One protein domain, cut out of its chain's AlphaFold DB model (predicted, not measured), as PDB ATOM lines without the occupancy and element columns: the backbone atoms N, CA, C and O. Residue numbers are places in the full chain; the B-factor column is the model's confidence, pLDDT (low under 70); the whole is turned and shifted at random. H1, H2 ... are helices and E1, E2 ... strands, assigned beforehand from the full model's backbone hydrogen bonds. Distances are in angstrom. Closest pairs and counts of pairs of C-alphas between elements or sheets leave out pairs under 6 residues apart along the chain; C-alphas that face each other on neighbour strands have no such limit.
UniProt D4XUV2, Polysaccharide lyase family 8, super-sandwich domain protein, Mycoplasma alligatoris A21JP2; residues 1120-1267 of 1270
ATOM      1  N   SER A1120     106.375 118.006 127.126       97.06
ATOM      2  CA  SER A1120     107.364 117.501 128.075       97.06
ATOM      3  C   SER A1120     108.685 117.267 127.372       97.06
ATOM      4  O   SER A1120     108.696 116.885 126.199       97.06
ATOM      5  N   TYR A1121     109.777 117.443 128.100       96.25
ATOM      6  CA  TYR A1121     111.116 117.202 127.611       96.25
ATOM      7  C   TYR A1121     111.949 116.480 128.667       96.25
ATOM      8  O   TYR A1121     112.079 116.964 129.790       96.25
ATOM      9  N   THR A1122     112.489 115.317 128.307       94.69
ATOM     10  CA  THR A1122     113.229 114.450 129.232       94.69
ATOM     11  C   THR A1122     114.730 114.475 128.940       94.69
ATOM     12  O   THR A1122     115.158 114.231 127.811       94.69
ATOM     13  N   LYS A1123     115.545 114.725 129.967       89.25
ATOM     14  CA  LYS A1123     117.016 114.719 129.914       89.25
ATOM     15  C   LYS A1123     117.585 113.813 131.009       89.25
ATOM     16  O   LYS A1123     116.961 113.597 132.043       89.25
ATOM     17  N   LEU A1124     118.800 113.309 130.795       84.44
ATOM     18  CA  LEU A1124     119.605 112.718 131.864       84.44
ATOM     19  C   LEU A1124     120.438 113.829 132.515       84.44
ATOM     20  O   LEU A1124     121.261 114.447 131.845       84.44
ATOM     21  N   VAL A1125     120.225 114.074 133.806       75.31
ATOM     22  CA  VAL A1125     120.974 115.035 134.627       75.31
ATOM     23  C   VAL A1125     121.633 114.247 135.756       75.31
ATOM     24  O   VAL A1125     120.948 113.547 136.496       75.31
ATOM     25  N   ASP A1126     122.964 114.279 135.841       76.12
ATOM     26  CA  ASP A1126     123.752 113.515 136.827       76.12
ATOM     27  C   ASP A1126     123.397 112.013 136.889       76.12
ATOM     28  O   ASP A1126     123.338 111.392 137.949       76.12
ATOM     29  N   GLY A1127     123.118 111.414 135.725       79.12
ATOM     30  CA  GLY A1127     122.737 110.001 135.600       79.12
ATOM     31  C   GLY A1127     121.289 109.681 135.995       79.12
ATOM     32  O   GLY A1127     120.880 108.526 135.881       79.12
ATOM     33  N   LYS A1128     120.497 110.675 136.412       82.44
ATOM     34  CA  LYS A1128     119.066 110.537 136.704       82.44
ATOM     35  C   LYS A1128     118.219 111.128 135.586       82.44
ATOM     36  O   LYS A1128     118.557 112.144 134.991       82.44
ATOM     37  N   GLU A1129     117.096 110.486 135.308       89.19
ATOM     38  CA  GLU A1129     116.111 110.982 134.351       89.19
ATOM     39  C   GLU A1129     115.311 112.124 134.996       89.19
ATOM     40  O   GLU A1129     114.663 111.925 136.026       89.19
ATOM     41  N   SER A1130     115.394 113.314 134.405       90.12
ATOM     42  CA  SER A1130     114.619 114.500 134.773       90.12
ATOM     43  C   SER A1130     113.688 114.862 133.620       90.12
ATOM     44  O   SER A1130     114.114 114.897 132.461       90.12
ATOM     45  N   THR A1131     112.421 115.126 133.924       94.06
ATOM     46  CA  THR A1131     111.410 115.528 132.947       94.06
ATOM     47  C   THR A1131     110.891 116.916 133.280       94.06
ATOM     48  O   THR A1131     110.351 117.161 134.357       94.06
ATOM     49  N   THR A1132     110.996 117.817 132.309       94.75
ATOM     50  CA  THR A1132     110.430 119.162 132.386       94.75
ATOM     51  C   THR A1132     109.126 119.213 131.602       94.75
ATOM     52  O   THR A1132     109.103 118.931 130.406       94.75
ATOM     53  N   TYR A1133     108.042 119.597 132.264       96.50
ATOM     54  CA  TYR A1133     106.732 119.868 131.690       96.50
ATOM     55  C   TYR A1133     106.562 121.366 131.489       96.50
ATOM     56  O   TYR A1133     106.715 122.154 132.418       96.50
ATOM     57  N   TYR A1134     106.187 121.748 130.280       97.06
ATOM     58  CA  TYR A1134     105.906 123.119 129.895       97.06
ATOM     59  C   TYR A1134     104.417 123.253 129.608       97.06
ATOM     60  O   TYR A1134     103.875 122.539 128.761       97.06
ATOM     61  N   ILE A1135     103.754 124.154 130.321       97.06
ATOM     62  CA  ILE A1135     102.302 124.296 130.332       97.06
ATOM     63  C   ILE A1135     101.958 125.741 129.977       97.06
ATOM     64  O   ILE A1135     102.248 126.676 130.723       97.06
ATOM     65  N   ALA A1136     101.307 125.918 128.833       96.75
ATOM     66  CA  ALA A1136     100.732 127.180 128.396       96.75
ATOM     67  C   ALA A1136      99.208 127.096 128.482       96.75
ATOM     68  O   ALA A1136      98.590 126.370 127.705       96.75
ATOM     69  N   SER A1137      98.606 127.844 129.407       94.12
ATOM     70  CA  SER A1137      97.154 128.023 129.488       94.12
ATOM     71  C   SER A1137      96.735 129.335 128.837       94.12
ATOM     72  O   SER A1137      97.310 130.387 129.113       94.12
ATOM     73  N   PHE A1138      95.718 129.272 127.989       91.56
ATOM     74  CA  PHE A1138      95.094 130.402 127.304       91.56
ATOM     75  C   PHE A1138      93.665 130.661 127.806       91.56
ATOM     76  O   PHE A1138      92.920 131.392 127.159       91.56
ATOM     77  N   VAL A1139      93.276 130.034 128.922       87.44
ATOM     78  CA  VAL A1139      91.941 130.159 129.521       87.44
ATOM     79  C   VAL A1139      91.799 131.541 130.151       87.44
ATOM     80  O   VAL A1139      92.525 131.861 131.087       87.44
ATOM     81  N   GLU A1140      90.861 132.351 129.664       82.94
ATOM     82  CA  GLU A1140      90.595 133.706 130.162       82.94
ATOM     83  C   GLU A1140      89.090 133.954 130.301       82.94
ATOM     84  O   GLU A1140      88.287 133.506 129.482       82.94
ATOM     85  N   GLU A1141      88.711 134.703 131.335       75.12
ATOM     86  CA  GLU A1141      87.331 135.106 131.578       75.12
ATOM     87  C   GLU A1141      86.877 136.141 130.527       75.12
ATOM     88  O   GLU A1141      87.221 137.317 130.602       75.12
ATOM     89  N   ASN A1142      86.120 135.674 129.523       60.81
ATOM     90  CA  ASN A1142      85.238 136.429 128.613       60.81
ATOM     91  C   ASN A1142      85.683 137.857 128.203       60.81
ATOM     92  O   ASN A1142      85.011 138.835 128.541       60.81
ATOM     93  N   LYS A1143      86.753 137.996 127.398       55.88
ATOM     94  CA  LYS A1143      87.162 139.316 126.862       55.88
ATOM     95  C   LYS A1143      87.365 139.452 125.348       55.88
ATOM     96  O   LYS A1143      87.114 140.544 124.854       55.88
ATOM     97  N   SER A1144      87.700 138.408 124.580       54.56
ATOM     98  CA  SER A1144      87.948 138.614 123.140       54.56
ATOM     99  C   SER A1144      86.657 138.779 122.315       54.56
ATOM    100  O   SER A1144      85.631 138.124 122.543       54.56
ATOM    101  N   LYS A1145      86.717 139.638 121.285       52.22
ATOM    102  CA  LYS A1145      85.641 139.808 120.285       52.22
ATOM    103  C   LYS A1145      85.460 138.560 119.408       52.22
ATOM    104  O   LYS A1145      84.344 138.276 118.969       52.22
ATOM    105  N   ILE A1146      86.536 137.799 119.192       54.22
ATOM    106  CA  ILE A1146      86.547 136.506 118.500       54.22
ATOM    107  C   ILE A1146      86.702 135.395 119.536       54.22
ATOM    108  O   ILE A1146      87.808 135.068 119.962       54.22
ATOM    109  N   GLY A1147      85.588 134.792 119.927       51.78
ATOM    110  CA  GLY A1147      85.617 133.653 120.839       51.78
ATOM    111  C   GLY A1147      85.532 134.056 122.303       51.78
ATOM    112  O   GLY A1147      86.448 133.789 123.076       51.78
ATOM    113  N   LYS A1148      84.359 134.579 122.694       55.09
ATOM    114  CA  LYS A1148      83.867 134.425 124.068       55.09
ATOM    115  C   LYS A1148      84.174 133.004 124.526       55.09
ATOM    116  O   LYS A1148      83.676 132.055 123.909       55.09
ATOM    117  N   ASP A1149      84.956 132.862 125.589       65.44
ATOM    118  CA  ASP A1149      85.109 131.575 126.245       65.44
ATOM    119  C   ASP A1149      83.820 131.282 127.024       65.44
ATOM    120  O   ASP A1149      83.712 131.509 128.228       65.44
ATOM    121  N   LYS A1150      82.783 130.848 126.293       66.00
ATOM    122  CA  LYS A1150      81.443 130.568 126.833       66.00
ATOM    123  C   LYS A1150      81.461 129.473 127.899       66.00
ATOM    124  O   LYS A1150      80.545 129.419 128.710       66.00
ATOM    125  N   ASP A1151      82.510 128.654 127.897       74.94
ATOM    126  CA  ASP A1151      82.682 127.516 128.788       74.94
ATOM    127  C   ASP A1151      83.764 127.776 129.848       74.94
ATOM    128  O   ASP A1151      84.193 126.834 130.513       74.94
ATOM    129  N   TYR A1152      84.205 129.030 130.033       83.00
ATOM    130  CA  TYR A1152      85.227 129.408 131.016       83.00
ATOM    131  C   TYR A1152      84.961 128.781 132.397       83.00
ATOM    132  O   TYR A1152      85.812 128.055 132.916       83.00
ATOM    133  N   ASP A1153      83.745 128.941 132.934       82.56
ATOM    134  CA  ASP A1153      83.344 128.378 134.232       82.56
ATOM    135  C   ASP A1153      83.448 126.850 134.283       82.56
ATOM    136  O   ASP A1153      83.797 126.273 135.315       82.56
ATOM    137  N   ALA A1154      83.127 126.170 133.180       83.94
ATOM    138  CA  ALA A1154      83.251 124.723 133.090       83.94
ATOM    139  C   ALA A1154      84.730 124.311 133.056       83.94
ATOM    140  O   ALA A1154      85.130 123.413 133.795       83.94
ATOM    141  N   LYS A1155      85.562 125.012 132.279       83.62
ATOM    142  CA  LYS A1155      86.996 124.724 132.119       83.62
ATOM    143  C   LYS A1155      87.771 124.873 133.421       83.62
ATOM    144  O   LYS A1155      88.552 123.985 133.772       83.62
ATOM    145  N   ILE A1156      87.525 125.949 134.172       85.31
ATOM    146  CA  ILE A1156      88.178 126.161 135.472       85.31
ATOM    147  C   ILE A1156      87.707 125.151 136.531       85.31
ATOM    148  O   ILE A1156      88.418 124.919 137.507       85.31
ATOM    149  N   LYS A1157      86.533 124.525 136.347       82.88
ATOM    150  CA  LYS A1157      86.015 123.449 137.211       82.88
ATOM    151  C   LYS A1157      86.535 122.068 136.829       82.88
ATOM    152  O   LYS A1157      86.673 121.228 137.714       82.88
ATOM    153  N   THR A1158      86.801 121.802 135.550       85.44
ATOM    154  CA  THR A1158      87.291 120.492 135.088       85.44
ATOM    155  C   THR A1158      88.805 120.354 135.188       85.44
ATOM    156  O   THR A1158      89.282 119.245 135.433       85.44
ATOM    157  N   GLY A1159      89.542 121.462 135.042       86.75
ATOM    158  CA  GLY A1159      91.006 121.475 135.044       86.75
ATOM    159  C   GLY A1159      91.606 120.752 133.839       86.75
ATOM    160  O   GLY A1159      90.890 120.266 132.959       86.75
ATOM    161  N   ILE A1160      92.934 120.675 133.802       92.12
ATOM    162  CA  ILE A1160      93.689 119.967 132.772       92.12
ATOM    163  C   ILE A1160      94.489 118.815 133.379       92.12
ATOM    164  O   ILE A1160      95.308 119.021 134.268       92.12
ATOM    165  N   TYR A1161      94.260 117.596 132.894       91.50
ATOM    166  CA  TYR A1161      95.065 116.432 133.262       91.50
ATOM    167  C   TYR A1161      96.393 116.441 132.497       91.50
ATOM    168  O   TYR A1161      96.391 116.594 131.273       91.50
ATOM    169  N   VAL A1162      97.512 116.254 133.203       90.62
ATOM    170  CA  VAL A1162      98.856 116.226 132.607       90.62
ATOM    171  C   VAL A1162      99.449 114.815 132.713       90.62
ATOM    172  O   VAL A1162      99.962 114.438 133.770       90.62
ATOM    173  N   PRO A1163      99.414 114.021 131.624       85.06
ATOM    174  CA  PRO A1163     100.049 112.709 131.570       85.06
ATOM    175  C   PRO A1163     101.519 112.753 132.011       85.06
ATOM    176  O   PRO A1163     102.312 113.520 131.468       85.06
ATOM    177  N   GLY A1164     101.879 111.900 132.972       83.50
ATOM    178  CA  GLY A1164     103.224 111.798 133.548       83.50
ATOM    179  C   GLY A1164     103.413 112.547 134.873       83.50
ATOM    180  O   GLY A1164     104.202 112.092 135.692       83.50
ATOM    181  N   LEU A1165     102.636 113.607 135.131       84.62
ATOM    182  CA  LEU A1165     102.480 114.158 136.487       84.62
ATOM    183  C   LEU A1165     101.371 113.449 137.280       84.62
ATOM    184  O   LEU A1165     101.301 113.615 138.493       84.62
ATOM    185  N   ASP A1166     100.499 112.712 136.581       83.12
ATOM    186  CA  ASP A1166      99.343 111.985 137.131       83.12
ATOM    187  C   ASP A1166      98.459 112.861 138.039       83.12
ATOM    188  O   ASP A1166      97.987 112.466 139.097       83.12
ATOM    189  N   THR A1167      98.263 114.117 137.628       84.44
ATOM    190  CA  THR A1167      97.424 115.084 138.340       84.44
ATOM    191  C   THR A1167      96.657 115.954 137.357       84.44
ATOM    192  O   THR A1167      97.108 116.205 136.231       84.44
ATOM    193  N   LYS A1168      95.512 116.479 137.801       88.94
ATOM    194  CA  LYS A1168      94.905 117.654 137.176       88.94
ATOM    195  C   LYS A1168      95.452 118.934 137.781       88.94
ATOM    196  O   LYS A1168      95.755 118.983 138.974       88.94
ATOM    197  N   ILE A1169      95.557 119.953 136.939       90.25
ATOM    198  CA  ILE A1169      95.949 121.313 137.294       90.25
ATOM    199  C   ILE A1169      94.805 122.240 136.893       90.25
ATOM    200  O   ILE A1169      94.265 122.139 135.794       90.25
ATOM    201  N   TYR A1170      94.417 123.143 137.781       90.75
ATOM    202  CA  TYR A1170      93.326 124.083 137.568       90.75
ATOM    203  C   TYR A1170      93.894 125.495 137.530       90.75
ATOM    204  O   TYR A1170      94.496 125.952 138.503       90.75
ATOM    205  N   LEU A1171      93.693 126.165 136.396       89.69
ATOM    206  CA  LEU A1171      94.195 127.505 136.116       89.69
ATOM    207  C   LEU A1171      93.003 128.385 135.745       89.69
ATOM    208  O   LEU A1171      92.302 128.098 134.777       89.69
ATOM    209  N   SER A1172      92.755 129.432 136.530       85.00
ATOM    210  CA  SER A1172      91.638 130.365 136.321       85.00
ATOM    211  C   SER A1172      92.001 131.559 135.440       85.00
ATOM    212  O   SER A1172      91.188 132.450 135.212       85.00
ATOM    213  N   SER A1173      93.235 131.638 134.966       85.19
ATOM    214  CA  SER A1173      93.718 132.757 134.164       85.19
ATOM    215  C   SER A1173      94.783 132.263 133.198       85.19
ATOM    216  O   SER A1173      95.402 131.221 133.468       85.19
ATOM    217  N   PRO A1174      95.072 133.021 132.122       89.00
ATOM    218  CA  PRO A1174      96.219 132.734 131.292       89.00
ATOM    219  C   PRO A1174      97.451 132.612 132.181       89.00
ATOM    220  O   PRO A1174      97.741 133.495 132.995       89.00
ATOM    221  N   THR A1175      98.110 131.462 132.063       89.62
ATOM    222  CA  THR A1175      99.289 131.132 132.862       89.62
ATOM    223  C   THR A1175     100.353 130.510 131.969       89.62
ATOM    224  O   THR A1175     100.043 129.696 131.092       89.62
ATOM    225  N   THR A1176     101.605 130.894 132.179       91.44
ATOM    226  CA  THR A1176     102.789 130.246 131.601       91.44
ATOM    227  C   THR A1176     103.525 129.547 132.737       91.44
ATOM    228  O   THR A1176     103.848 130.184 133.737       91.44
ATOM    229  N   MET A1177     103.714 128.230 132.643       91.94
ATOM    230  CA  MET A1177     104.208 127.414 133.754       91.94
ATOM    231  C   MET A1177     105.207 126.352 133.294       91.94
ATOM    232  O   MET A1177     105.037 125.742 132.239       91.94
ATOM    233  N   VAL A1178     106.227 126.117 134.117       92.62
ATOM    234  CA  VAL A1178     107.230 125.060 133.960       92.62
ATOM    235  C   VAL A1178     107.265 124.232 135.242       92.62
ATOM    236  O   VAL A1178     107.349 124.796 136.331       92.62
ATOM    237  N   ILE A1179     107.191 122.908 135.117       91.88
ATOM    238  CA  ILE A1179     107.292 121.954 136.228       91.88
ATOM    239  C   ILE A1179     108.389 120.952 135.887       91.88
ATOM    240  O   ILE A1179     108.261 120.214 134.919       91.88
ATOM    241  N   GLU A1180     109.448 120.890 136.683       90.25
ATOM    242  CA  GLU A1180     110.458 119.837 136.575       90.25
ATOM    243  C   GLU A1180     110.248 118.780 137.655       90.25
ATOM    244  O   GLU A1180     110.088 119.107 138.835       90.25
ATOM    245  N   THR A1181     110.301 117.515 137.242       88.69
ATOM    246  CA  THR A1181     110.269 116.352 138.122       88.69
ATOM    247  C   THR A1181     111.470 115.451 137.859       88.69
ATOM    248  O   THR A1181     111.901 115.272 136.721       88.69
ATOM    249  N   GLU A1182     112.018 114.862 138.918       84.50
ATOM    250  CA  GLU A1182     113.058 113.838 138.810       84.50
ATOM    251  C   GLU A1182     112.456 112.454 139.046       84.50
ATOM    252  O   GLU A1182     111.605 112.260 139.920       84.50
ATOM    253  N   LYS A1183     112.922 111.458 138.294       80.12
ATOM    254  CA  LYS A1183     112.497 110.069 138.474       80.12
ATOM    255  C   LYS A1183     112.809 109.585 139.892       80.12
ATOM    256  O   LYS A1183     113.932 109.733 140.371       80.12
ATOM    257  N   ASN A1184     111.823 108.952 140.532       74.25
ATOM    258  CA  ASN A1184     111.876 108.485 141.926       74.25
ATOM    259  C   ASN A1184     112.060 109.609 142.968       74.25
ATOM    260  O   ASN A1184     112.483 109.333 144.091       74.25
ATOM    261  N   SER A1185     111.762 110.862 142.610       75.94
ATOM    262  CA  SER A1185     111.757 111.997 143.532       75.94
ATOM    263  C   SER A1185     110.331 112.425 143.864       75.94
ATOM    264  O   SER A1185     109.458 112.474 143.001       75.94
ATOM    265  N   ASN A1186     110.124 112.816 145.117       75.38
ATOM    266  CA  ASN A1186     108.878 113.400 145.608       75.38
ATOM    267  C   ASN A1186     108.868 114.938 145.509       75.38
ATOM    268  O   ASN A1186     108.030 115.595 146.132       75.38
ATOM    269  N   ARG A1187     109.829 115.511 144.774       79.06
ATOM    270  CA  ARG A1187     110.086 116.949 144.668       79.06
ATOM    271  C   ARG A1187     109.771 117.459 143.265       79.06
ATOM    272  O   ARG A1187     110.292 116.930 142.286       79.06
ATOM    273  N   TRP A1188     108.962 118.511 143.175       83.81
ATOM    274  CA  TRP A1188     108.675 119.255 141.948       83.81
ATOM    275  C   TRP A1188     109.247 120.662 142.057       83.81
ATOM    276  O   TRP A1188     108.976 121.366 143.030       83.81
ATOM    277  N   ASN A1189     109.999 121.093 141.049       81.75
ATOM    278  CA  ASN A1189     110.438 122.483 140.932       81.75
ATOM    279  C   ASN A1189     109.492 123.207 139.977       81.75
ATOM    280  O   ASN A1189     109.335 122.778 138.835       81.75
ATOM    281  N   ILE A1190     108.857 124.281 140.442       81.75
ATOM    282  CA  ILE A1190     107.805 124.967 139.693       81.75
ATOM    283  C   ILE A1190     108.178 126.423 139.467       81.75
ATOM    284  O   ILE A1190     108.643 127.117 140.373       81.75
ATOM    285  N   ILE A1191     107.912 126.875 138.245       83.31
ATOM    286  CA  ILE A1191     107.906 128.274 137.837       83.31
ATOM    287  C   ILE A1191     106.551 128.550 137.234       83.31
ATOM    288  O   ILE A1191     106.077 127.793 136.390       83.31
ATOM    289  N   SER A1192     105.928 129.643 137.633       83.31
ATOM    290  CA  SER A1192     104.671 130.069 137.038       83.31
ATOM    291  C   SER A1192     104.645 131.573 136.863       83.31
ATOM    292  O   SER A1192     105.332 132.295 137.579       83.31
ATOM    293  N   SER A1193     103.857 132.029 135.902       80.38
ATOM    294  CA  SER A1193     103.736 133.435 135.566       80.38
ATOM    295  C   SER A1193     102.322 133.722 135.088       80.38
ATOM    296  O   SER A1193     101.823 133.036 134.191       80.38
ATOM    297  N   SER A1194     101.674 134.719 135.693       79.62
ATOM    298  CA  SER A1194     100.388 135.231 135.217       79.62
ATOM    299  C   SER A1194     100.629 136.166 134.036       79.62
ATOM    300  O   SER A1194     101.301 137.190 134.163       79.62
ATOM    301  N   ASP A1195     100.055 135.855 132.875       78.75
ATOM    302  CA  ASP A1195     100.229 136.691 131.673       78.75
ATOM    303  C   ASP A1195      99.359 137.956 131.715       78.75
ATOM    304  O   ASP A1195      99.542 138.871 130.920       78.75
ATOM    305  N   LEU A1196      98.451 138.026 132.692       75.50
ATOM    306  CA  LEU A1196      97.648 139.199 133.027       75.50
ATOM    307  C   LEU A1196      98.349 140.147 134.008       75.50
ATOM    308  O   LEU A1196      97.748 141.135 134.427       75.50
ATOM    309  N   ASN A1197      99.596 139.851 134.391       68.12
ATOM    310  CA  ASN A1197     100.361 140.626 135.367       68.12
ATOM    311  C   ASN A1197      99.630 140.770 136.722       68.12
ATOM    312  O   ASN A1197      99.723 141.805 137.383       68.12
ATOM    313  N   LEU A1198      98.886 139.736 137.140       70.75
ATOM    314  CA  LEU A1198      98.200 139.727 138.433       70.75
ATOM    315  C   LEU A1198      99.208 139.629 139.582       70.75
ATOM    316  O   LEU A1198     100.110 138.795 139.556       70.75
ATOM    317  N   LYS A1199      99.001 140.446 140.624       66.38
ATOM    318  CA  LYS A1199      99.817 140.435 141.853       66.38
ATOM    319  C   LYS A1199      99.710 139.106 142.604       66.38
ATOM    320  O   LYS A1199     100.708 138.584 143.095       66.38
ATOM    321  N   ASN A1200      98.487 138.582 142.670       74.12
ATOM    322  CA  ASN A1200      98.141 137.341 143.344       74.12
ATOM    323  C   ASN A1200      97.299 136.496 142.397       74.12
ATOM    324  O   ASN A1200      96.366 137.008 141.774       74.12
ATOM    325  N   TYR A1201      97.618 135.214 142.305       79.12
ATOM    326  CA  TYR A1201      96.813 134.242 141.577       79.12
ATOM    327  C   TYR A1201      96.936 132.871 142.237       79.12
ATOM    328  O   TYR A1201      97.860 132.608 143.007       79.12
ATOM    329  N   GLU A1202      95.977 131.999 141.953       84.31
ATOM    330  CA  GLU A1202      95.887 130.687 142.584       84.31
ATOM    331  C   GLU A1202      96.029 129.587 141.538       84.31
ATOM    332  O   GLU A1202      95.486 129.671 140.436       84.31
ATOM    333  N   ILE A1203      96.770 128.544 141.901       85.75
ATOM    334  CA  ILE A1203      96.919 127.322 141.114       85.75
ATOM    335  C   ILE A1203      96.382 126.186 141.973       85.75
ATOM    336  O   ILE A1203      96.794 126.048 143.124       85.75
ATOM    337  N   TYR A1204      95.498 125.352 141.430       85.25
ATOM    338  CA  TYR A1204      95.010 124.182 142.165       85.25
ATOM    339  C   TYR A1204      95.443 122.876 141.516       85.25
ATOM    340  O   TYR A1204      95.604 122.794 140.300       85.25
ATOM    341  N   PHE A1205      95.575 121.848 142.346       83.56
ATOM    342  CA  PHE A1205      95.946 120.491 141.968       83.56
ATOM    343  C   PHE A1205      94.928 119.490 142.533       83.56
ATOM    344  O   PHE A1205      94.312 119.736 143.579       83.56
ATOM    345  N   ASP A1206      94.745 118.361 141.845       78.00
ATOM    346  CA  ASP A1206      93.846 117.283 142.280       78.00
ATOM    347  C   ASP A1206      94.301 116.607 143.587       78.00
ATOM    348  O   ASP A1206      95.488 116.559 143.923       78.00
ATOM    349  N   LYS A1207      93.334 116.039 144.331       55.69
ATOM    350  CA  LYS A1207      93.543 115.462 145.672       55.69
ATOM    351  C   LYS A1207      94.633 114.403 145.748       55.69
ATOM    352  O   LYS A1207      95.139 114.230 146.840       55.69
ATOM    353  N   GLN A1208      95.017 113.683 144.691       53.50
ATOM    354  CA  GLN A1208      96.058 112.636 144.795       53.50
ATOM    355  C   GLN A1208      97.424 113.173 145.270       53.50
ATOM    356  O   GLN A1208      98.248 112.422 145.779       53.50
ATOM    357  N   PHE A1209      97.612 114.495 145.281       52.03
ATOM    358  CA  PHE A1209      98.661 115.173 146.039       52.03
ATOM    359  C   PHE A1209      98.367 115.272 147.572       52.03
ATOM    360  O   PHE A1209      98.783 116.243 148.201       52.03
ATOM    361  N   SER A1210      97.706 114.288 148.204       42.22
ATOM    362  CA  SER A1210      96.806 114.478 149.374       42.22
ATOM    363  C   SER A1210      97.400 114.761 150.748       42.22
ATOM    364  O   SER A1210      96.668 115.297 151.575       42.22
ATOM    365  N   ASN A1211      98.643 114.393 151.059       51.03
ATOM    366  CA  ASN A1211      99.153 114.617 152.417       51.03
ATOM    367  C   ASN A1211      99.766 116.009 152.551       51.03
ATOM    368  O   ASN A1211     100.974 116.188 152.463       51.03
ATOM    369  N   LEU A1212      98.908 117.015 152.718       46.50
ATOM    370  CA  LEU A1212      99.324 118.401 152.950       46.50
ATOM    371  C   LEU A1212     100.065 118.575 154.285       46.50
ATOM    372  O   LEU A1212     100.959 119.411 154.357       46.50
ATOM    373  N   GLU A1213      99.760 117.760 155.304       45.41
ATOM    374  CA  GLU A1213     100.460 117.784 156.602       45.41
ATOM    375  C   GLU A1213     101.918 117.305 156.502       45.41
ATOM    376  O   GLU A1213     102.770 117.747 157.272       45.41
ATOM    377  N   SER A1214     102.236 116.465 155.510       45.41
ATOM    378  CA  SER A1214     103.602 116.008 155.242       45.41
ATOM    379  C   SER A1214     104.322 116.850 154.180       45.41
ATOM    380  O   SER A1214     105.441 116.529 153.792       45.41
ATOM    381  N   LYS A1215     103.734 117.942 153.679       53.06
ATOM    382  CA  LYS A1215     104.305 118.710 152.561       53.06
ATOM    383  C   LYS A1215     104.913 120.022 153.008       53.06
ATOM    384  O   LYS A1215     104.383 120.733 153.854       53.06
ATOM    385  N   LEU A1216     106.039 120.356 152.392       53.91
ATOM    386  CA  LEU A1216     106.708 121.631 152.588       53.91
ATOM    387  C   LEU A1216     106.677 122.373 151.252       53.91
ATOM    388  O   LEU A1216     107.274 121.919 150.278       53.91
ATOM    389  N   VAL A1217     105.962 123.502 151.199       53.06
ATOM    390  CA  VAL A1217     106.288 124.521 150.201       53.06
ATOM    391  C   VAL A1217     107.496 125.234 150.733       53.06
ATOM    392  O   VAL A1217     107.411 126.021 151.677       53.06
ATOM    393  N   THR A1218     108.631 124.919 150.137       53.12
ATOM    394  CA  THR A1218     109.801 125.736 150.325       53.12
ATOM    395  C   THR A1218     109.936 126.690 149.172       53.12
ATOM    396  O   THR A1218     109.739 126.384 147.991       53.12
ATOM    397  N   ASN A1219     110.348 127.878 149.555       49.97
ATOM    398  CA  ASN A1219     111.037 128.750 148.655       49.97
ATOM    399  C   ASN A1219     112.520 128.726 149.031       49.97
ATOM    400  O   ASN A1219     113.053 129.686 149.578       49.97
ATOM    401  N   ASP A1220     113.166 127.577 148.797       39.56
ATOM    402  CA  ASP A1220     114.556 127.296 149.208       39.56
ATOM    403  C   ASP A1220     115.577 128.272 148.618       39.56
ATOM    404  O   ASP A1220     116.731 128.299 149.035       39.56
ATOM    405  N   LYS A1221     115.183 129.069 147.622       38.19
ATOM    406  CA  LYS A1221     116.071 130.046 147.003       38.19
ATOM    407  C   LYS A1221     116.218 131.309 147.847       38.19
ATOM    408  O   LYS A1221     116.843 132.262 147.373       38.19
ATOM    409  N   ILE A1222     115.634 131.350 149.062       37.97
ATOM    410  CA  ILE A1222     115.737 132.552 149.864       37.97
ATOM    411  C   ILE A1222     115.510 132.523 151.382       37.97
ATOM    412  O   ILE A1222     114.416 132.248 151.874       37.97
ATOM    413  N   GLU A1223     116.483 133.095 152.090       34.62
ATOM    414  CA  GLU A1223     116.334 133.659 153.432       34.62
ATOM    415  C   GLU A1223     115.730 135.078 153.419       34.62
ATOM    416  O   GLU A1223     116.209 135.980 152.728       34.62
ATOM    417  N   TYR A1224     114.679 135.306 154.214       40.22
ATOM    418  CA  TYR A1224     114.175 136.645 154.540       40.22
ATOM    419  C   TYR A1224     114.391 136.946 156.026       40.22
ATOM    420  O   TYR A1224     114.012 136.145 156.880       40.22
ATOM    421  N   SER A1225     114.893 138.142 156.337       36.53
ATOM    422  CA  SER A1225     114.922 138.696 157.697       36.53
ATOM    423  C   SER A1225     113.545 139.184 158.187       36.53
ATOM    424  O   SER A1225     113.347 139.276 159.393       36.53
ATOM    425  N   ASN A1226     112.576 139.412 157.287       39.84
ATOM    426  CA  ASN A1226     111.171 139.712 157.603       39.84
ATOM    427  C   ASN A1226     110.240 138.720 156.884       39.84
ATOM    428  O   ASN A1226     110.136 138.726 155.660       39.84
ATOM    429  N   LYS A1227     109.561 137.856 157.646       38.72
ATOM    430  CA  LYS A1227     108.761 136.722 157.140       38.72
ATOM    431  C   LYS A1227     107.455 137.094 156.414       38.72
ATOM    432  O   LYS A1227     106.810 136.202 155.880       38.72
ATOM    433  N   GLU A1228     107.066 138.367 156.362       41.47
ATOM    434  CA  GLU A1228     105.731 138.785 155.894       41.47
ATOM    435  C   GLU A1228     105.621 139.084 154.383       41.47
ATOM    436  O   GLU A1228     104.521 139.309 153.887       41.47
ATOM    437  N   SER A1229     106.717 139.110 153.611       44.09
ATOM    438  CA  SER A1229     106.715 139.815 152.315       44.09
ATOM    439  C   SER A1229     106.764 138.971 151.032       44.09
ATOM    440  O   SER A1229     106.952 139.566 149.981       44.09
ATOM    441  N   ASN A1230     106.599 137.643 151.050       51.09
ATOM    442  CA  ASN A1230     106.369 136.797 149.856       51.09
ATOM    443  C   ASN A1230     106.003 135.380 150.314       51.09
ATOM    444  O   ASN A1230     106.888 134.589 150.644       51.09
ATOM    445  N   GLU A1231     104.718 135.053 150.340       58.50
ATOM    446  CA  GLU A1231     104.260 133.763 150.846       58.50
ATOM    447  C   GLU A1231     103.613 132.978 149.706       58.50
ATOM    448  O   GLU A1231     102.509 133.288 149.285       58.50
ATOM    449  N   VAL A1232     104.280 131.943 149.192       61.50
ATOM    450  CA  VAL A1232     103.561 130.899 148.452       61.50
ATOM    451  C   VAL A1232     102.913 130.015 149.511       61.50
ATOM    452  O   VAL A1232     103.612 129.306 150.234       61.50
ATOM    453  N   LYS A1233     101.591 130.108 149.664       63.25
ATOM    454  CA  LYS A1233     100.862 129.380 150.711       63.25
ATOM    455  C   LYS A1233     100.138 128.186 150.130       63.25
ATOM    456  O   LYS A1233      99.380 128.326 149.174       63.25
ATOM    457  N   LEU A1234     100.318 127.028 150.755       66.44
ATOM    458  CA  LEU A1234      99.397 125.913 150.568       66.44
ATOM    459  C   LEU A1234      98.103 126.198 151.317       66.44
ATOM    460  O   LEU A1234      98.122 126.669 152.453       66.44
ATOM    461  N   PHE A1235      96.987 125.854 150.698       63.03
ATOM    462  CA  PHE A1235      95.686 125.844 151.345       63.03
ATOM    463  C   PHE A1235      94.824 124.722 150.761       63.03
ATOM    464  O   PHE A1235      95.055 124.249 149.651       63.03
ATOM    465  N   VAL A1236      93.813 124.271 151.499       66.38
ATOM    466  CA  VAL A1236      92.811 123.336 150.969       66.38
ATOM    467  C   VAL A1236      91.687 124.159 150.358       66.38
ATOM    468  O   VAL A1236      91.068 124.954 151.061       66.38
ATOM    469  N   LYS A1237      91.398 123.972 149.065       70.00
ATOM    470  CA  LYS A1237      90.253 124.647 148.433       70.00
ATOM    471  C   LYS A1237      88.942 123.954 148.803       70.00
ATOM    472  O   LYS A1237      87.953 124.614 149.098       70.00
ATOM    473  N   ASN A1238      88.924 122.621 148.735       73.69
ATOM    474  CA  ASN A1238      87.773 121.771 149.059       73.69
ATOM    475  C   ASN A1238      88.211 120.304 149.259       73.69
ATOM    476  O   ASN A1238      89.390 119.972 149.155       73.69
ATOM    477  N   ALA A1239      87.248 119.407 149.505       63.97
ATOM    478  CA  ALA A1239      87.488 117.989 149.789       63.97
ATOM    479  C   ALA A1239      88.239 117.213 148.688       63.97
ATOM    480  O   ALA A1239      88.711 116.107 148.966       63.97
ATOM    481  N   THR A1240      88.339 117.749 147.466       68.62
ATOM    482  CA  THR A1240      88.959 117.101 146.299       68.62
ATOM    483  C   THR A1240      90.116 117.897 145.683       68.62
ATOM    484  O   THR A1240      90.716 117.419 144.726       68.62
ATOM    485  N   GLN A1241      90.447 119.087 146.195       70.19
ATOM    486  CA  GLN A1241      91.440 119.984 145.588       70.19
ATOM    487  C   GLN A1241      92.309 120.680 146.637       70.19
ATOM    488  O   GLN A1241      91.805 121.255 147.608       70.19
ATOM    489  N   SER A1242      93.617 120.700 146.377       70.81
ATOM    490  CA  SER A1242      94.590 121.504 147.125       70.81
ATOM    491  C   SER A1242      95.000 122.714 146.289       70.81
ATOM    492  O   SER A1242      95.172 122.601 145.078       70.81
ATOM    493  N   GLY A1243      95.127 123.873 146.923       70.25
ATOM    494  CA  GLY A1243      95.509 125.132 146.301       70.25
ATOM    495  C   GLY A1243      96.895 125.591 146.724       70.25
ATOM    496  O   GLY A1243      97.326 125.384 147.858       70.25
ATOM    497  N   VAL A1244      97.578 126.242 145.793       71.50
ATOM    498  CA  VAL A1244      98.753 127.065 146.039       71.50
ATOM    499  C   VAL A1244      98.352 128.501 145.734       71.50
ATOM    500  O   VAL A1244      97.996 128.822 144.599       71.50
ATOM    501  N   SER A1245      98.388 129.360 146.748       70.62
ATOM    502  CA  SER A1245      98.192 130.795 146.573       70.62
ATOM    503  C   SER A1245      99.556 131.401 146.312       70.62
ATOM    504  O   SER A1245     100.465 131.280 147.138       70.62
ATOM    505  N   VAL A1246      99.717 131.985 145.130       71.25
ATOM    506  CA  VAL A1246     100.968 132.589 144.698       71.25
ATOM    507  C   VAL A1246     100.866 134.086 144.936       71.25
ATOM    508  O   VAL A1246     100.241 134.807 144.159       71.25
ATOM    509  N   PHE A1247     101.493 134.551 146.014       66.19
ATOM    510  CA  PHE A1247     101.680 135.973 146.279       66.19
ATOM    511  C   PHE A1247     103.037 136.404 145.726       66.19
ATOM    512  O   PHE A1247     104.079 136.094 146.307       66.19
ATOM    513  N   ASN A1248     103.037 137.107 144.593       60.78
ATOM    514  CA  ASN A1248     104.264 137.585 143.962       60.78
ATOM    515  C   ASN A1248     104.548 139.040 144.372       60.78
ATOM    516  O   ASN A1248     104.567 139.942 143.543       60.78
ATOM    517  N   ASN A1249     104.781 139.287 145.663       50.47
ATOM    518  CA  ASN A1249     105.195 140.606 146.169       50.47
ATOM    519  C   ASN A1249     106.550 141.039 145.586       50.47
ATOM    520  O   ASN A1249     106.844 142.229 145.505       50.47
ATOM    521  N   PHE A1250     107.378 140.077 145.164       45.03
ATOM    522  CA  PHE A1250     108.647 140.343 144.498       45.03
ATOM    523  C   PHE A1250     108.478 141.177 143.215       45.03
ATOM    524  O   PHE A1250     109.286 142.059 142.919       45.03
ATOM    525  N   ALA A1251     107.353 140.995 142.527       47.78
ATOM    526  CA  ALA A1251     106.968 141.817 141.398       47.78
ATOM    527  C   ALA A1251     106.810 143.312 141.688       47.78
ATOM    528  O   ALA A1251     107.029 144.129 140.794       47.78
ATOM    529  N   LEU A1252     106.431 143.682 142.916       41.25
ATOM    530  CA  LEU A1252     106.142 145.070 143.287       41.25
ATOM    531  C   LEU A1252     107.404 145.935 143.369       41.25
ATOM    532  O   LEU A1252     107.336 147.129 143.102       41.25
ATOM    533  N   ASN A1253     108.553 145.342 143.707       40.44
ATOM    534  CA  ASN A1253     109.817 146.075 143.853       40.44
ATOM    535  C   ASN A1253     110.565 146.235 142.520       40.44
ATOM    536  O   ASN A1253     111.339 147.179 142.338       40.44
ATOM    537  N   ASN A1254     110.294 145.344 141.568       42.38
ATOM    538  CA  ASN A1254     110.938 145.354 140.261       42.38
ATOM    539  C   ASN A1254     110.037 145.907 139.138       42.38
ATOM    540  O   ASN A1254     110.541 146.062 138.034       42.38
ATOM    541  N   ASP A1255     108.762 146.234 139.408       49.41
ATOM    542  CA  ASP A1255     107.696 146.478 138.403       49.41
ATOM    543  C   ASP A1255     107.491 145.299 137.429       49.41
ATOM    544  O   ASP A1255     107.065 145.458 136.288       49.41
ATOM    545  N   ILE A1256     107.799 144.084 137.889       49.25
ATOM    546  CA  ILE A1256     107.923 142.864 137.081       49.25
ATOM    547  C   ILE A1256     107.008 141.788 137.695       49.25
ATOM    548  O   ILE A1256     107.445 140.933 138.458       49.25
ATOM    549  N   ASN A1257     105.707 141.837 137.374       50.03
ATOM    550  CA  ASN A1257     104.630 140.884 137.752       50.03
ATOM    551  C   ASN A1257     104.795 139.467 137.190       50.03
ATOM    552  O   ASN A1257     103.866 138.954 136.570       50.03
ATOM    553  N   HIS A1258     105.991 138.885 137.228       61.72
ATOM    554  CA  HIS A1258     106.319 137.874 136.223       61.72
ATOM    555  C   HIS A1258     106.476 136.489 136.843       61.72
ATOM    556  O   HIS A1258     105.463 135.819 137.002       61.72
ATOM    557  N   ASN A1259     107.665 136.034 137.229       70.81
ATOM    558  CA  ASN A1259     107.846 134.603 137.504       70.81
ATOM    559  C   ASN A1259     107.892 134.312 139.012       70.81
ATOM    560  O   ASN A1259     108.752 134.819 139.729       70.81
ATOM    561  N   ALA A1260     106.978 133.473 139.491       71.00
ATOM    562  CA  ALA A1260     106.967 132.940 140.845       71.00
ATOM    563  C   ALA A1260     107.546 131.525 140.860       71.00
ATOM    564  O   ALA A1260     107.127 130.668 140.078       71.00
ATOM    565  N   TRP A1261     108.480 131.282 141.781       72.25
ATOM    566  CA  TRP A1261     109.188 130.014 141.904       72.25
ATOM    567  C   TRP A1261     108.950 129.394 143.261       72.25
ATOM    568  O   TRP A1261     109.000 130.074 144.287       72.25
ATOM    569  N   PHE A1262     108.742 128.089 143.264       71.31
ATOM    570  CA  PHE A1262     108.556 127.332 144.486       71.31
ATOM    571  C   PHE A1262     108.841 125.858 144.234       71.31
ATOM    572  O   PHE A1262     108.742 125.362 143.110       71.31
ATOM    573  N   THR A1263     109.204 125.156 145.298       75.56
ATOM    574  CA  THR A1263     109.306 123.705 145.287       75.56
ATOM    575  C   THR A1263     108.094 123.123 146.005       75.56
ATOM    576  O   THR A1263     107.703 123.604 147.069       75.56
ATOM    577  N   LEU A1264     107.511 122.070 145.432       75.38
ATOM    578  CA  LEU A1264     106.578 121.195 146.137       75.38
ATOM    579  C   LEU A1264     107.310 119.902 146.489       75.38
ATOM    580  O   LEU A1264     107.742 119.191 145.587       75.38
ATOM    581  N   GLU A1265     107.443 119.582 147.773       73.44
ATOM    582  CA  GLU A1265     108.045 118.322 148.223       73.44
ATOM    583  C   GLU A1265     107.076 117.541 149.113       73.44
ATOM    584  O   GLU A1265     106.520 118.087 150.071       73.44
ATOM    585  N   VAL A1266     106.881 116.256 148.805       66.69
ATOM    586  CA  VAL A1266     106.158 115.315 149.671       66.69
ATOM    587  C   VAL A1266     107.142 114.703 150.662       66.69
ATOM    588  O   VAL A1266     107.956 113.867 150.266       66.69
ATOM    589  N   LYS A1267     107.078 115.078 151.949       61.28
ATOM    590  CA  LYS A1267     107.827 114.338 152.972       61.28
ATOM    591  C   LYS A1267     107.175 112.973 153.127       61.28
ATOM    592  O   LYS A1267     105.952 112.868 153.257       61.28
TER     593      LYS A1267
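Overview. This is residues 1120 to 1267 of the 1270 residues of the protein "Polysaccharide lyase family 8, super-sandwich domain protein" of Mycoplasma alligatoris A21JP2 (UniProt D4XUV2). Two strongly twisted sheets lie partly face to face as a sandwich with crossed strands; the larger, of six strands, extends past the smaller, of five, and leaves its E1 edge uncovered. The short H1 sits by E4 of the smaller sheet, the short H2 lies beyond one end of the strands, and residues 1222 to 1227 of a long loop stick out. The printed part has 148 residues, in chain order E1 E2 H1 E3 E4 E5 E6 E7 E8 E9 E10 H2 E11, and is mostly strand. The antiparallel sheets run E1 E2 E5 E6 E11 E8 and E3 E4 E7 E10 E9. The whole is compact, with a radius of gyration of the C-alphas of 16.0 A and spans of 49 by 38 by 32 A.

Along the chain. Begin with the larger sheet at C-alpha 1120, (107.364, 117.501, 128.075), where E1, residues 1120 to 1125, starts. E2, 1128 to 1137, is the longest strand at 28.9 A; E5, 1175 to 1182, measures 22.9 A and E6, 1187 to 1194, 22.8 A. E11, 1259 to 1266, covers 22.9 A and ends at (106.158, 115.315, 149.671); E8 is 1215 to 1218. In the other sheet find E3, 1160 to 1162, E4, 1167 to 1171, E7, 1200 to 1206, 20.5 A, E10, 1241 to 1247, 19.0 A, and E9, 1232 to 1238, 18.2 A. H1 is 1152 to 1158 and H2 is 1250 to 1254.

Arrangement. In the larger sheet, look across the hairpin E1 and E2 at N 1123 and O 1130, 2.9 A. Next come N 1133 and O 1179, 2.7 A, between E2 and E5; N 1178 and O 1191, 2.8 A, in the hairpin E5 and E6; N 1190 and O 1262, 2.9 A, between E6 and E11; and N 1263 and O 1218, 3.0 A, between E11 and E8. In the sandwich, two sheets face to face, the facing parts are 9.4 A centre to centre and the strands stand at 57 degrees. In the second sheet, E3 and E4 meet only at a point. Within hydrogen-bond range are N 1170 and O 1204, 2.8 A, between the antiparallel neighbours E4 and E7; N 1244 and O 1203, 2.8 A, between the antiparallel neighbours E7 and E10; and N 1235 and O 1243, 2.9 A, in the hairpin E9 and E10. H1 only grazes this sheet, with residues 1155 to 1158; its closest C-alpha pair with E4 is Ile 1156 and Tyr 1170, 5.9 A. H2 is not on either sheet, only just for the larger, with 4 pairs of C-alphas within 10 A. In H1 every O i to N i+4 pair is within hydrogen-bond range; H2 has 0 of 1, and 1 of 2 O i to N i+3 pairs.

Size, cuts and confidence. The C-alphas of Gly 1127 and Lys 1145 are the two farthest apart, 50.0 A. The printed part has no cut; its long links are E2 to H1 and E8 to E9. Mean pLDDT of the printed part is 71.4; look for values under 70 at 57 residues, among them 1142 to 1150, 1207 to 1236 and 1247 to 1258.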